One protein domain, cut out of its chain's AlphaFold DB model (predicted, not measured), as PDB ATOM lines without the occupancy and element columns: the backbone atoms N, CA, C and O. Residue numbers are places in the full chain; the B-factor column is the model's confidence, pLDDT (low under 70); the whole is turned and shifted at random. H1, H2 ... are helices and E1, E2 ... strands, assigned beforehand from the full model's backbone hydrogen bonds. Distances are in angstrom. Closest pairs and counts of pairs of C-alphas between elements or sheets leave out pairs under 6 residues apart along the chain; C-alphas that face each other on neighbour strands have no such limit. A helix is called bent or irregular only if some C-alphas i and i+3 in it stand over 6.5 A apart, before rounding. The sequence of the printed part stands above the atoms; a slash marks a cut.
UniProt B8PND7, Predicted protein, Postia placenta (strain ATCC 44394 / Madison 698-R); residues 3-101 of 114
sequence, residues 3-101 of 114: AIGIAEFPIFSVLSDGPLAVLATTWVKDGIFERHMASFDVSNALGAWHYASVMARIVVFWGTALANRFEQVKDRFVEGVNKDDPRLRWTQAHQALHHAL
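This is residues 3 to 101 of the 114 residues of the protein "Predicted protein" of Postia placenta (strain ATCC 44394 / Madison 698-R) (UniProt B8PND7). Picture a narrow, twisted sheet of three long strands, E1, E2 and E3, with the first part of one long helix, H1, running over one face while the other face has no named helix on it. H1 kinks and runs on past the sheet, then turns a corner into a short arm, H1b, and a small helix, H2, follows off to one side, with residues 91 to 97 standing free. The printed part has 99 residues, with three named strands and then two named helices in the order E1, E2, E3, H1, H2; the sheet has the order E1, E2, E3 and is antiparallel throughout, and the class is mixed, helices and strands. The whole is loose, with a radius of gyration of the C-alphas of 16.6 A and spans of 48 by 33 by 27 A.

Begin at C-alpha 3 at (2.885, 114.669, 22.394) and go on to C-alpha 11 at (10.956, 109.415, 31.755), where E1 begins; it covers residues 11 to 17 and is 20.3 A long from first to last C-alpha. E2 follows at residues 20 to 29, 29.4 A long, and E3 at residues 32 to 41, 30.0 A long. Find C-alpha 45 at (34.604, 105.321, 43.576) for the start of H1, residues 45 to 82, which by its hydrogen bonds was assigned as one helix but is bent: C-alphas 72 and 75 are 7.6 A apart. Its arm H1a, residues 45 to 72, is 39.2 A long; it is itself irregular, with C-alphas 61 and 64 lying 7.5 A apart, and has a kink of 47 degrees near residue 63. The arm H1b, residues 75 to 82, is 10.7 A long. H2, residues 92 to 101, is 14.5 A long and ends at C-alpha 101 at (-1.500, 116.718, 40.593).

Look first at the sheet, a meander, each strand the antiparallel neighbour of the one before, with E1 and E3 as its edge strands. E1 and E2 form a hairpin, their directions at 160 degrees; N 13 and O 24 are within hydrogen-bond range at 2.8 A, as are N 22 and O 15 at 2.7 A. E2 and E3 form a hairpin too, at 164 degrees, with N 23 and O 38 at 2.8 A and N 40 and O 21 at 2.7 A. Sheet and helix make two layers, helices on one face of a sheet: H1a is on the sheet at a height over the sheet of 10.9 A. It lies over E2 and E3, and only just over E1, on which 3 of its 28 C-alphas fall. It runs along the strands, at 26 degrees to E3 on the local plane. The closest C-alphas of E3 and H1a are those of Asp 41 and Gly 47, 5.4 A apart. H1a and H1b are about perpendicular, at 87 degrees. H1b is not on the sheet, and H1b and H2 are apart. H2 is not on the sheet either; the closest C-alphas of E3 and H2 are those of Phe 33 and Leu 101, 8.0 A apart. In H1b every O i to N i+4 pair is within hydrogen-bond range, against 22 of 24 in H1a and 5 of 6 in H2.

The two C-alphas farthest apart are those of Leu 46 and Lys 83, at 48.0 A. The printed part has no cut. The links E1 to E2, E2 to E3 and E3 to H1 are tight, and H1 to H2 is short, with 9 residues. Look at the B-factor column last: the mean pLDDT of the printed part is 84.9, and residues 29 to 34 and 92 to 101 are under 70.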
ATOM      1  N   ALA A   3       3.260 113.844  23.555       76.25
ATOM      2  CA  ALA A   3       2.885 114.669  22.394       76.25
ATOM      3  C   ALA A   3       3.398 114.143  21.035       76.25
ATOM      4  O   ALA A   3       2.851 114.490  19.991       76.25
ATOM      5  N   ILE A   4       4.433 113.294  21.043       78.25
ATOM      6  CA  ILE A   4       5.009 112.661  19.846       78.25
ATOM      7  C   ILE A   4       4.641 111.171  19.738       78.25
ATOM      8  O   ILE A   4       5.214 110.450  18.929       78.25
ATOM      9  N   GLY A   5       3.683 110.694  20.540       76.19
ATOM     10  CA  GLY A   5       3.193 109.312  20.513       76.19
ATOM     11  C   GLY A   5       4.079 108.299  21.247       76.19
ATOM     12  O   GLY A   5       3.914 107.088  21.053       76.19
ATOM     13  N   ILE A   6       5.014 108.768  22.078       83.94
ATOM     14  CA  ILE A   6       5.795 107.929  22.994       83.94
ATOM     15  C   ILE A   6       5.123 107.999  24.369       83.94
ATOM     16  O   ILE A   6       5.425 108.879  25.175       83.94
ATOM     17  N   ALA A   7       4.170 107.093  24.585       79.38
ATOM     18  CA  ALA A   7       3.463 106.886  25.847       79.38
ATOM     19  C   ALA A   7       3.969 105.605  26.533       79.38
ATOM     20  O   ALA A   7       4.592 104.775  25.876       79.38
ATOM     21  N   GLU A   8       3.714 105.464  27.837       77.75
ATOM     22  CA  GLU A   8       4.035 104.262  28.637       77.75
ATOM     23  C   GLU A   8       5.534 103.926  28.775       77.75
ATOM     24  O   GLU A   8       5.901 102.856  29.252       77.75
ATOM     25  N   PHE A   9       6.423 104.860  28.423       85.12
ATOM     26  CA  PHE A   9       7.848 104.769  28.746       85.12
ATOM     27  C   PHE A   9       8.163 105.607  29.987       85.12
ATOM     28  O   PHE A   9       7.717 106.758  30.063       85.12
ATOM     29  N   PRO A  10       8.965 105.090  30.934       85.94
ATOM     30  CA  PRO A  10       9.467 105.913  32.020       85.94
ATOM     31  C   PRO A  10      10.362 107.029  31.471       85.94
ATOM     32  O   PRO A  10      11.226 106.820  30.617       85.94
ATOM     33  N   ILE A  11      10.139 108.233  31.977       86.69
ATOM     34  CA  ILE A  11      10.956 109.415  31.755       86.69
ATOM     35  C   ILE A  11      11.962 109.488  32.898       86.69
ATOM     36  O   ILE A  11      11.592 109.548  34.071       86.69
ATOM     37  N   PHE A  12      13.238 109.515  32.539       89.00
ATOM     38  CA  PHE A  12      14.341 109.680  33.474       89.00
ATOM     39  C   PHE A  12      14.921 111.082  33.328       89.00
ATOM     40  O   PHE A  12      15.102 111.581  32.216       89.00
ATOM     41  N   SER A  13      15.235 111.712  34.451       90.38
ATOM     42  CA  SER A  13      15.956 112.980  34.502       90.38
ATOM     43  C   SER A  13      16.974 112.929  35.630       90.38
ATOM     44  O   SER A  13      16.719 112.326  36.671       90.38
ATOM     45  N   VAL A  14      18.131 113.542  35.413       91.50
ATOM     46  CA  VAL A  14      19.177 113.653  36.428       91.50
ATOM     47  C   VAL A  14      19.383 115.128  36.726       91.50
ATOM     48  O   VAL A  14      19.610 115.920  35.814       91.50
ATOM     49  N   LEU A  15      19.286 115.485  38.002       91.81
ATOM     50  CA  LEU A  15      19.710 116.778  38.522       91.81
ATOM     51  C   LEU A  15      21.007 116.561  39.290       91.81
ATOM     52  O   LEU A  15      21.121 115.581  40.018       91.81
ATOM     53  N   SER A  16      21.976 117.454  39.151       91.31
ATOM     54  CA  SER A  16      23.249 117.336  39.860       91.31
ATOM     55  C   SER A  16      23.673 118.658  40.473       91.31
ATOM     56  O   SER A  16      23.591 119.691  39.807       91.31
ATOM     57  N   ASP A  17      24.179 118.593  41.699       92.25
ATOM     58  CA  ASP A  17      24.841 119.688  42.400       92.25
ATOM     59  C   ASP A  17      26.185 119.181  42.940       92.25
ATOM     60  O   ASP A  17      26.249 118.373  43.871       92.25
ATOM     61  N   GLY A  18      27.273 119.572  42.274       91.88
ATOM     62  CA  GLY A  18      28.600 119.014  42.529       91.88
ATOM     63  C   GLY A  18      28.614 117.478  42.404       91.88
ATOM     64  O   GLY A  18      28.177 116.952  41.379       91.88
ATOM     65  N   PRO A  19      29.126 116.738  43.410       92.31
ATOM     66  CA  PRO A  19      29.167 115.277  43.387       92.31
ATOM     67  C   PRO A  19      27.826 114.615  43.744       92.31
ATOM     68  O   PRO A  19      27.746 113.390  43.750       92.31
ATOM     69  N   LEU A  20      26.779 115.378  44.063       94.81
ATOM     70  CA  LEU A  20      25.466 114.822  44.364       94.81
ATOM     71  C   LEU A  20      24.620 114.786  43.089       94.81
ATOM     72  O   LEU A  20      24.334 115.826  42.502       94.81
ATOM     73  N   ALA A  21      24.186 113.597  42.681       94.25
ATOM     74  CA  ALA A  21      23.264 113.392  41.571       94.25
ATOM     75  C   ALA A  21      21.930 112.840  42.083       94.25
ATOM     76  O   ALA A  21      21.896 111.905  42.874       94.25
ATOM     77  N   VAL A  22      20.817 113.381  41.608       93.62
ATOM     78  CA  VAL A  22      19.461 112.927  41.912       93.62
ATOM     79  C   VAL A  22      18.818 112.451  40.621       93.62
ATOM     80  O   VAL A  22      18.550 113.241  39.717       93.62
ATOM     81  N   LEU A  23      18.564 111.151  40.542       93.06
ATOM     82  CA  LEU A  23      17.775 110.541  39.483       93.06
ATOM     83  C   LEU A  23      16.297 110.664  39.842       93.06
ATOM     84  O   LEU A  23      15.822 110.009  40.768       93.06
ATOM     85  N   ALA A  24      15.562 111.453  39.073       90.88
ATOM     86  CA  ALA A  24      14.111 111.455  39.094       90.88
ATOM     87  C   ALA A  24      13.582 110.589  37.945       90.88
ATOM     88  O   ALA A  24      13.900 110.815  36.776       90.88
ATOM     89  N   THR A  25      12.759 109.606  38.292       88.62
ATOM     90  CA  THR A  25      12.019 108.760  37.353       88.62
ATOM     91  C   THR A  25      10.545 109.099  37.456       88.62
ATOM     92  O   THR A  25      10.020 109.232  38.562       88.62
ATOM     93  N   THR A  26       9.866 109.228  36.323       85.62
ATOM     94  CA  THR A  26       8.413 109.365  36.291       85.62
ATOM     95  C   THR A  26       7.814 108.566  35.150       85.62
ATOM     96  O   THR A  26       8.436 108.435  34.102       85.62
ATOM     97  N   TRP A  27       6.619 108.021  35.328       77.81
ATOM     98  CA  TRP A  27       5.861 107.411  34.240       77.81
ATOM     99  C   TRP A  27       4.391 107.781  34.360       77.81
ATOM    100  O   TRP A  27       3.903 108.101  35.443       77.81
ATOM    101  N   VAL A  28       3.705 107.731  33.222       70.75
ATOM    102  CA  VAL A  28       2.260 107.928  33.138       70.75
ATOM    103  C   VAL A  28       1.618 106.569  32.943       70.75
ATOM    104  O   VAL A  28       1.941 105.873  31.978       70.75
ATOM    105  N   LYS A  29       0.709 106.204  33.845       67.94
ATOM    106  CA  LYS A  29      -0.176 105.048  33.688       67.94
ATOM    107  C   LYS A  29      -1.608 105.507  33.926       67.94
ATOM    108  O   LYS A  29      -1.898 106.041  34.988       67.94
ATOM    109  N   ASP A  30      -2.474 105.350  32.926       63.47
ATOM    110  CA  ASP A  30      -3.896 105.723  33.014       63.47
ATOM    111  C   ASP A  30      -4.138 107.186  33.463       63.47
ATOM    112  O   ASP A  30      -5.118 107.498  34.132       63.47
ATOM    113  N   GLY A  31      -3.221 108.102  33.122       59.38
ATOM    114  CA  GLY A  31      -3.270 109.515  33.530       59.38
ATOM    115  C   GLY A  31      -2.699 109.817  34.924       59.38
ATOM    116  O   GLY A  31      -2.608 110.986  35.299       59.38
ATOM    117  N   ILE A  32      -2.264 108.799  35.671       57.94
ATOM    118  CA  ILE A  32      -1.594 108.940  36.970       57.94
ATOM    119  C   ILE A  32      -0.082 109.053  36.749       57.94
ATOM    120  O   ILE A  32       0.523 108.216  36.075       57.94
ATOM    121  N   PHE A  33       0.526 110.089  37.335       67.12
ATOM    122  CA  PHE A  33       1.971 110.305  37.334       67.12
ATOM    123  C   PHE A  33       2.581 109.758  38.621       67.12
ATOM    124  O   PHE A  33       2.401 110.338  39.690       67.12
ATOM    125  N   GLU A  34       3.357 108.683  38.518       65.00
ATOM    126  CA  GLU A  34       4.202 108.242  39.627       65.00
ATOM    127  C   GLU A  34       5.582 108.895  39.499       65.00
ATOM    128  O   GLU A  34       6.110 109.038  38.389       65.00
ATOM    129  N   ARG A  35       6.163 109.341  40.619       77.00
ATOM    130  CA  ARG A  35       7.510 109.921  40.670       77.00
ATOM    131  C   ARG A  35       8.331 109.229  41.745       77.00
ATOM    132  O   ARG A  35       7.979 109.261  42.918       77.00
ATOM    133  N   HIS A  36       9.480 108.706  41.344       83.44
ATOM    134  CA  HIS A  36      10.485 108.158  42.243       83.44
ATOM    135  C   HIS A  36      11.778 108.970  42.139       83.44
ATOM    136  O   HIS A  36      12.191 109.339  41.038       83.44
ATOM    137  N   MET A  37      12.415 109.255  43.275       87.69
ATOM    138  CA  MET A  37      13.679 109.992  43.339       87.69
ATOM    139  C   MET A  37      14.725 109.164  44.080       87.69
ATOM    140  O   MET A  37      14.471 108.702  45.191       87.69
ATOM    141  N   ALA A  38      15.899 109.008  43.473       89.69
ATOM    142  CA  ALA A  38      17.045 108.324  44.060       89.69
ATOM    143  C   ALA A  38      18.271 109.240  44.025       89.69
ATOM    144  O   ALA A  38      18.610 109.784  42.974       89.69
ATOM    145  N   SER A  39      18.936 109.401  45.167       92.81
ATOM    146  CA  SER A  39      20.129 110.239  45.304       92.81
ATOM    147  C   SER A  39      21.397 109.390  45.301       92.81
ATOM    148  O   SER A  39      21.453 108.338  45.936       92.81
ATOM    149  N   PHE A  40      22.428 109.875  44.621       93.69
ATOM    150  CA  PHE A  40      23.732 109.248  44.473       93.69
ATOM    151  C   PHE A  40      24.814 110.259  44.836       93.69
ATOM    152  O   PHE A  40      24.857 111.350  44.273       93.69
ATOM    153  N   ASP A  41      25.709 109.880  45.740       94.81
ATOM    154  CA  ASP A  41      26.946 110.617  45.980       94.81
ATOM    155  C   ASP A  41      28.058 109.998  45.129       94.81
ATOM    156  O   ASP A  41      28.510 108.887  45.403       94.81
ATOM    157  N   VAL A  42      28.490 110.700  44.081       95.00
ATOM    158  CA  VAL A  42      29.552 110.249  43.173       95.00
ATOM    159  C   VAL A  42      30.936 110.781  43.559       95.00
ATOM    160  O   VAL A  42      31.876 110.663  42.773       95.00
ATOM    161  N   SER A  43      31.096 111.341  44.765       96.81
ATOM    162  CA  SER A  43      32.387 111.839  45.268       96.81
ATOM    163  C   SER A  43      33.434 110.740  45.464       96.81
ATOM    164  O   SER A  43      34.632 111.020  45.478       96.81
ATOM    165  N   ASN A  44      32.996 109.487  45.614       95.25
ATOM    166  CA  ASN A  44      33.859 108.331  45.828       95.25
ATOM    167  C   ASN A  44      33.621 107.235  44.778       95.25
ATOM    168  O   ASN A  44      32.568 107.158  44.144       95.25
ATOM    169  N   ALA A  45      34.613 106.353  44.614       96.69
ATOM    170  CA  ALA A  45      34.604 105.321  43.576       96.69
ATOM    171  C   ALA A  45      33.406 104.360  43.679       96.69
ATOM    172  O   ALA A  45      32.860 103.959  42.652       96.69
ATOM    173  N   LEU A  46      32.975 104.009  44.895       96.38
ATOM    174  CA  LEU A  46      31.841 103.107  45.102       96.38
ATOM    175  C   LEU A  46      30.520 103.769  44.699       96.38
ATOM    176  O   LEU A  46      29.710 103.155  44.008       96.38
ATOM    177  N   GLY A  47      30.318 105.024  45.092       93.69
ATOM    178  CA  GLY A  47      29.134 105.795  44.738       93.69
ATOM    179  C   GLY A  47      29.053 106.107  43.242       93.69
ATOM    180  O   GLY A  47      28.000 105.923  42.629       93.69
ATOM    181  N   ALA A  48      30.184 106.449  42.619       95.31
ATOM    182  CA  ALA A  48      30.283 106.602  41.169       95.31
ATOM    183  C   ALA A  48      29.967 105.292  40.425       95.31
ATOM    184  O   ALA A  48      29.213 105.296  39.449       95.31
ATOM    185  N   TRP A  49      30.487 104.158  40.908       97.00
ATOM    186  CA  TRP A  49      30.166 102.842  40.353       97.00
ATOM    187  C   TRP A  49      28.682 102.495  40.519       97.00
ATOM    188  O   TRP A  49      28.055 102.015  39.572       97.00
ATOM    189  N   HIS A  50      28.093 102.788  41.681       95.50
ATOM    190  CA  HIS A  50      26.674 102.545  41.924       95.50
ATOM    191  C   HIS A  50      25.800 103.349  40.956       95.50
ATOM    192  O   HIS A  50      24.976 102.761  40.251       95.50
ATOM    193  N   TYR A  51      26.045 104.657  40.834       94.69
ATOM    194  CA  TYR A  51      25.372 105.515  39.858       94.69
ATOM    195  C   TYR A  51      25.496 104.962  38.429       94.69
ATOM    196  O   TYR A  51      24.489 104.774  37.740       94.69
ATOM    197  N   ALA A  52      26.715 104.614  38.001       95.81
ATOM    198  CA  ALA A  52      26.962 104.066  36.669       95.81
ATOM    199  C   ALA A  52      26.207 102.748  36.427       95.81
ATOM    200  O   ALA A  52      25.645 102.549  35.350       95.81
ATOM    201  N   SER A  53      26.141 101.866  37.429       96.56
ATOM    202  CA  SER A  53      25.422 100.592  37.328       96.56
ATOM    203  C   SER A  53      23.911 100.784  37.158       96.56
ATOM    204  O   SER A  53      23.288 100.086  36.354       96.56
ATOM    205  N   VAL A  54      23.324 101.770  37.843       94.12
ATOM    206  CA  VAL A  54      21.906 102.120  37.695       94.12
ATOM    207  C   VAL A  54      21.642 102.691  36.303       94.12
ATOM    208  O   VAL A  54      20.707 102.244  35.636       94.12
ATOM    209  N   MET A  55      22.492 103.603  35.819       94.12
ATOM    210  CA  MET A  55      22.373 104.152  34.462       94.12
ATOM    211  C   MET A  55      22.484 103.059  33.395       94.12
ATOM    212  O   MET A  55      21.647 102.981  32.494       94.12
ATOM    213  N   ALA A  56      23.467 102.164  33.522       95.38
ATOM    214  CA  ALA A  56      23.636 101.037  32.610       95.38
ATOM    215  C   ALA A  56      22.396 100.133  32.604       95.38
ATOM    216  O   ALA A  56      21.922  99.732  31.541       95.38
ATOM    217  N   ARG A  57      21.823  99.859  33.782       93.62
ATOM    218  CA  ARG A  57      20.600  99.063  33.903       93.62
ATOM    219  C   ARG A  57      19.425  99.729  33.187       93.62
ATOM    220  O   ARG A  57      18.736  99.054  32.428       93.62
ATOM    221  N   ILE A  58      19.223 101.033  33.362       92.38
ATOM    222  CA  ILE A  58      18.161 101.778  32.663       92.38
ATOM    223  C   ILE A  58      18.301 101.628  31.145       92.38
ATOM    224  O   ILE A  58      17.325 101.299  30.472       92.38
ATOM    225  N   VAL A  59      19.515 101.800  30.612       91.31
ATOM    226  CA  VAL A  59      19.782 101.657  29.172       91.31
ATOM    227  C   VAL A  59      19.504 100.233  28.689       91.31
ATOM    228  O   VAL A  59      18.873 100.064  27.649       91.31
ATOM    229  N   VAL A  60      19.915  99.209  29.439       93.38
ATOM    230  CA  VAL A  60      19.676  97.805  29.067       93.38
ATOM    231  C   VAL A  60      18.183  97.473  29.031       93.38
ATOM    232  O   VAL A  60      17.735  96.803  28.103       93.38
ATOM    233  N   PHE A  61      17.404  97.941  30.011       91.19
ATOM    234  CA  PHE A  61      15.975  97.624  30.085       91.19
ATOM    235  C   PHE A  61      15.131  98.427  29.093       91.19
ATOM    236  O   PHE A  61      14.238  97.870  28.459       91.19
ATOM    237  N   TRP A  62      15.407  99.723  28.948       90.44
ATOM    238  CA  TRP A  62      14.519 100.636  28.222       90.44
ATOM    239  C   TRP A  62      15.101 101.150  26.909       90.44
ATOM    240  O   TRP A  62      14.339 101.537  26.026       90.44
ATOM    241  N   GLY A  63      16.426 101.137  26.747       89.38
ATOM    242  CA  GLY A  63      17.120 101.795  25.640       89.38
ATOM    243  C   GLY A  63      16.696 101.273  24.271       89.38
ATOM    244  O   GLY A  63      16.268 102.057  23.428       89.38
ATOM    245  N   THR A  64      16.738  99.956  24.061       92.56
ATOM    246  CA  THR A  64      16.369  99.351  22.769       92.56
ATOM    247  C   THR A  64      14.900  99.591  22.425       92.56
ATOM    248  O   THR A  64      14.577  99.977  21.304       92.56
ATOM    249  N   ALA A  65      13.997  99.393  23.389       90.88
ATOM    250  CA  ALA A  65      12.566  99.582  23.172       90.88
ATOM    251  C   ALA A  65      12.233 101.050  22.863       90.88
ATOM    252  O   ALA A  65      11.473 101.328  21.934       90.88
ATOM    253  N   LEU A  66      12.852 101.982  23.591       90.62
ATOM    254  CA  LEU A  66      12.672 103.412  23.375       90.62
ATOM    255  C   LEU A  66      13.239 103.858  22.023       90.62
ATOM    256  O   LEU A  66      12.566 104.594  21.307       90.62
ATOM    257  N   ALA A  67      14.428 103.382  21.643       91.69
ATOM    258  CA  ALA A  67      15.035 103.685  20.346       91.69
ATOM    259  C   ALA A  67      14.154 103.193  19.188       91.69
ATOM    260  O   ALA A  67      13.829 103.960  18.284       91.69
ATOM    261  N   ASN A  68      13.682 101.946  19.263       92.94
ATOM    262  CA  ASN A  68      12.778 101.383  18.260       92.94
ATOM    263  C   ASN A  68      11.470 102.169  18.166       92.94
ATOM    264  O   ASN A  68      10.966 102.411  17.067       92.94
ATOM    265  N   ARG A  69      10.909 102.582  19.308       91.25
ATOM    266  CA  ARG A  69       9.690 103.392  19.319       91.25
ATOM    267  C   ARG A  69       9.929 104.776  18.726       91.25
ATOM    268  O   ARG A  69       9.078 105.258  17.984       91.25
ATOM    269  N   PHE A  70      11.064 105.397  19.029       91.88
ATOM    270  CA  PHE A  70      11.430 106.697  18.479       91.88
ATOM    271  C   PHE A  70      11.554 106.645  16.955       91.88
ATOM    272  O   PHE A  70      10.962 107.482  16.281       91.88
ATOM    273  N   GLU A  71      12.215 105.626  16.403       95.56
ATOM    274  CA  GLU A  71      12.338 105.458  14.948       95.56
ATOM    275  C   GLU A  71      10.976 105.385  14.239       95.56
ATOM    276  O   GLU A  71      10.819 105.943  13.158       95.56
ATOM    277  N   GLN A  72       9.953 104.796  14.869       93.62
ATOM    278  CA  GLN A  72       8.595 104.736  14.308       93.62
ATOM    279  C   GLN A  72       7.881 106.095  14.264       93.62
ATOM    280  O   GLN A  72       6.961 106.277  13.465       93.62
ATOM    281  N   VAL A  73       8.243 107.033  15.144       92.81
ATOM    282  CA  VAL A  73       7.561 108.335  15.270       92.81
ATOM    283  C   VAL A  73       8.405 109.513  14.778       92.81
ATOM    284  O   VAL A  73       7.886 110.621  14.645       92.81
ATOM    285  N   LYS A  74       9.690 109.281  14.487       93.88
ATOM    286  CA  LYS A  74      10.692 110.297  14.150       93.88
ATOM    287  C   LYS A  74      10.276 111.177  12.976       93.88
ATOM    288  O   LYS A  74      10.296 112.396  13.106       93.88
ATOM    289  N   ASP A  75       9.863 110.584  11.861       94.06
ATOM    290  CA  ASP A  75       9.556 111.349  10.646       94.06
ATOM    291  C   ASP A  75       8.350 112.270  10.857       94.06
ATOM    292  O   ASP A  75       8.390 113.454  10.519       94.06
ATOM    293  N   ARG A  76       7.311 111.760  11.530       90.19
ATOM    294  CA  ARG A  76       6.139 112.549  11.925       90.19
ATOM    295  C   ARG A  76       6.513 113.676  12.886       90.19
ATOM    296  O   ARG A  76       5.963 114.771  12.791       90.19
ATOM    297  N   PHE A  77       7.421 113.412  13.823       90.44
ATOM    298  CA  PHE A  77       7.917 114.432  14.738       90.44
ATOM    299  C   PHE A  77       8.649 115.550  13.986       90.44
ATOM    300  O   PHE A  77       8.317 116.717  14.181       90.44
ATOM    301  N   VAL A  78       9.577 115.208  13.086       93.31
ATOM    302  CA  VAL A  78      10.319 116.181  12.263       93.31
ATOM    303  C   VAL A  78       9.368 117.020  11.409       93.31
ATOM    304  O   VAL A  78       9.494 118.243  11.359       93.31
ATOM    305  N   GLU A  79       8.384 116.387  10.772       94.06
ATOM    306  CA  GLU A  79       7.367 117.094   9.995       94.06
ATOM    307  C   GLU A  79       6.555 118.069  10.862       94.06
ATOM    308  O   GLU A  79       6.342 119.215  10.465       94.06
ATOM    309  N   GLY A  80       6.143 117.636  12.057       90.50
ATOM    310  CA  GLY A  80       5.413 118.474  13.006       90.50
ATOM    311  C   GLY A  80       6.225 119.680  13.477       90.50
ATOM    312  O   GLY A  80       5.686 120.782  13.541       90.50
ATOM    313  N   VAL A  81       7.523 119.503  13.741       90.06
ATOM    314  CA  VAL A  81       8.428 120.612  14.097       90.06
ATOM    315  C   VAL A  81       8.539 121.608  12.943       90.06
ATOM    316  O   VAL A  81       8.378 122.807  13.154       90.06
ATOM    317  N   ASN A  82       8.742 121.125  11.715       93.44
ATOM    318  CA  ASN A  82       8.867 121.987  10.534       93.44
ATOM    319  C   ASN A  82       7.581 122.765  10.221       93.44
ATOM    320  O   ASN A  82       7.640 123.866   9.676       93.44
ATOM    321  N   LYS A  83       6.419 122.196  10.554       93.56
ATOM    322  CA  LYS A  83       5.103 122.829  10.392       93.56
ATOM    323  C   LYS A  83       4.663 123.642  11.611       93.56
ATOM    324  O   LYS A  83       3.545 124.150  11.608       93.56
ATOM    325  N   ASP A  84       5.516 123.753  12.629       88.12
ATOM    326  CA  ASP A  84       5.234 124.443  13.889       88.12
ATOM    327  C   ASP A  84       3.920 123.964  14.551       88.12
ATOM    328  O   ASP A  84       3.087 124.765  14.994       88.12
ATOM    329  N   ASP A  85       3.721 122.636  14.589       88.56
ATOM    330  CA  ASP A  85       2.520 121.994  15.139       88.56
ATOM    331  C   ASP A  85       2.293 122.445  16.598       88.56
ATOM    332  O   ASP A  85       3.127 122.169  17.471       88.56
ATOM    333  N   PRO A  86       1.150 123.093  16.907       85.75
ATOM    334  CA  PRO A  86       0.831 123.558  18.255       85.75
ATOM    335  C   PRO A  86       0.879 122.466  19.329       85.75
ATOM    336  O   PRO A  86       1.124 122.779  20.493       85.75
ATOM    337  N   ARG A  87       0.675 121.191  18.968       83.00
ATOM    338  CA  ARG A  87       0.727 120.058  19.911       83.00
ATOM    339  C   ARG A  87       2.126 119.787  20.453       83.00
ATOM    340  O   ARG A  87       2.255 119.204  21.522       83.00
ATOM    341  N   LEU A  88       3.165 120.181  19.716       83.50
ATOM    342  CA  LEU A  88       4.560 120.009  20.130       83.50
ATOM    343  C   LEU A  88       5.036 121.132  21.054       83.50
ATOM    344  O   LEU A  88       6.121 121.040  21.628       83.50
ATOM    345  N   ARG A  89       4.237 122.192  21.208       82.25
ATOM    346  CA  ARG A  89       4.583 123.331  22.048       82.25
ATOM    347  C   ARG A  89       4.250 123.027  23.496       82.25
ATOM    348  O   ARG A  89       3.171 122.536  23.826       82.25
ATOM    349  N   TRP A  90       5.164 123.400  24.379       75.12
ATOM    350  CA  TRP A  90       4.843 123.487  25.793       75.12
ATOM    351  C   TRP A  90       3.777 124.569  26.000       75.12
ATOM    352  O   TRP A  90       3.931 125.694  25.523       75.12
ATOM    353  N   THR A  91       2.697 124.243  26.710       75.69
ATOM    354  CA  THR A  91       1.624 125.203  27.021       75.69
ATOM    355  C   THR A  91       1.466 125.368  28.525       75.69
ATOM    356  O   THR A  91       1.791 124.472  29.300       75.69
ATOM    357  N   GLN A  92       0.911 126.500  28.958       63.22
ATOM    358  CA  GLN A  92       0.650 126.778  30.373       63.22
ATOM    359  C   GLN A  92      -0.298 125.746  31.020       63.22
ATOM    360  O   GLN A  92      -0.208 125.490  32.218       63.22
ATOM    361  N   ALA A  93      -1.145 125.075  30.230       65.12
ATOM    362  CA  ALA A  93      -1.963 123.957  30.700       65.12
ATOM    363  C   ALA A  93      -1.112 122.775  31.205       65.12
ATOM    364  O   ALA A  93      -1.470 122.146  32.199       65.12
ATOM    365  N   HIS A  94       0.052 122.525  30.593       64.06
ATOM    366  CA  HIS A  94       0.994 121.504  31.061       64.06
ATOM    367  C   HIS A  94       1.610 121.867  32.425       64.06
ATOM    368  O   HIS A  94       1.861 120.981  33.238       64.06
ATOM    369  N   GLN A  95       1.802 123.161  32.719       59.75
ATOM    370  CA  GLN A  95       2.208 123.628  34.054       59.75
ATOM    371  C   GLN A  95       1.072 123.507  35.076       59.75
ATOM    372  O   GLN A  95       1.304 123.049  36.193       59.75
ATOM    373  N   ALA A  96      -0.152 123.886  34.702       58.09
ATOM    374  CA  ALA A  96      -1.307 123.849  35.598       58.09
ATOM    375  C   ALA A  96      -1.677 122.416  36.022       58.09
ATOM    376  O   ALA A  96      -1.937 122.182  37.201       58.09
ATOM    377  N   LEU A  97      -1.619 121.446  35.100       57.88
ATOM    378  CA  LEU A  97      -1.821 120.025  35.411       57.88
ATOM    379  C   LEU A  97      -0.792 119.517  36.435       57.88
ATOM    380  O   LEU A  97      -1.137 118.796  37.367       57.88
ATOM    381  N   HIS A  98       0.465 119.940  36.296       51.56
ATOM    382  CA  HIS A  98       1.545 119.553  37.201       51.56
ATOM    383  C   HIS A  98       1.412 120.188  38.602       51.56
ATOM    384  O   HIS A  98       1.908 119.627  39.579       51.56
ATOM    385  N   HIS A  99       0.738 121.339  38.721       47.41
ATOM    386  CA  HIS A  99       0.348 121.913  40.014       47.41
ATOM    387  C   HIS A  99      -0.846 121.169  40.625       47.41
ATOM    388  O   HIS A  99      -0.763 120.730  41.765       47.41
ATOM    389  N   ALA A 100      -1.904 120.925  39.850       51.72
ATOM    390  CA  ALA A 100      -3.100 120.233  40.333       51.72
ATOM    391  C   ALA A 100      -2.820 118.800  40.828       51.72
ATOM    392  O   ALA A 100      -3.379 118.381  41.835       51.72
ATOM    393  N   LEU A 101      -1.924 118.059  40.162       52.97
ATOM    394  CA  LEU A 101      -1.500 116.718  40.593       52.97
ATOM    395  C   LEU A 101      -0.592 116.733  41.832       52.97
ATOM    396  O   LEU A 101      -0.573 115.762  42.581       52.97
TER     397      LEU A 101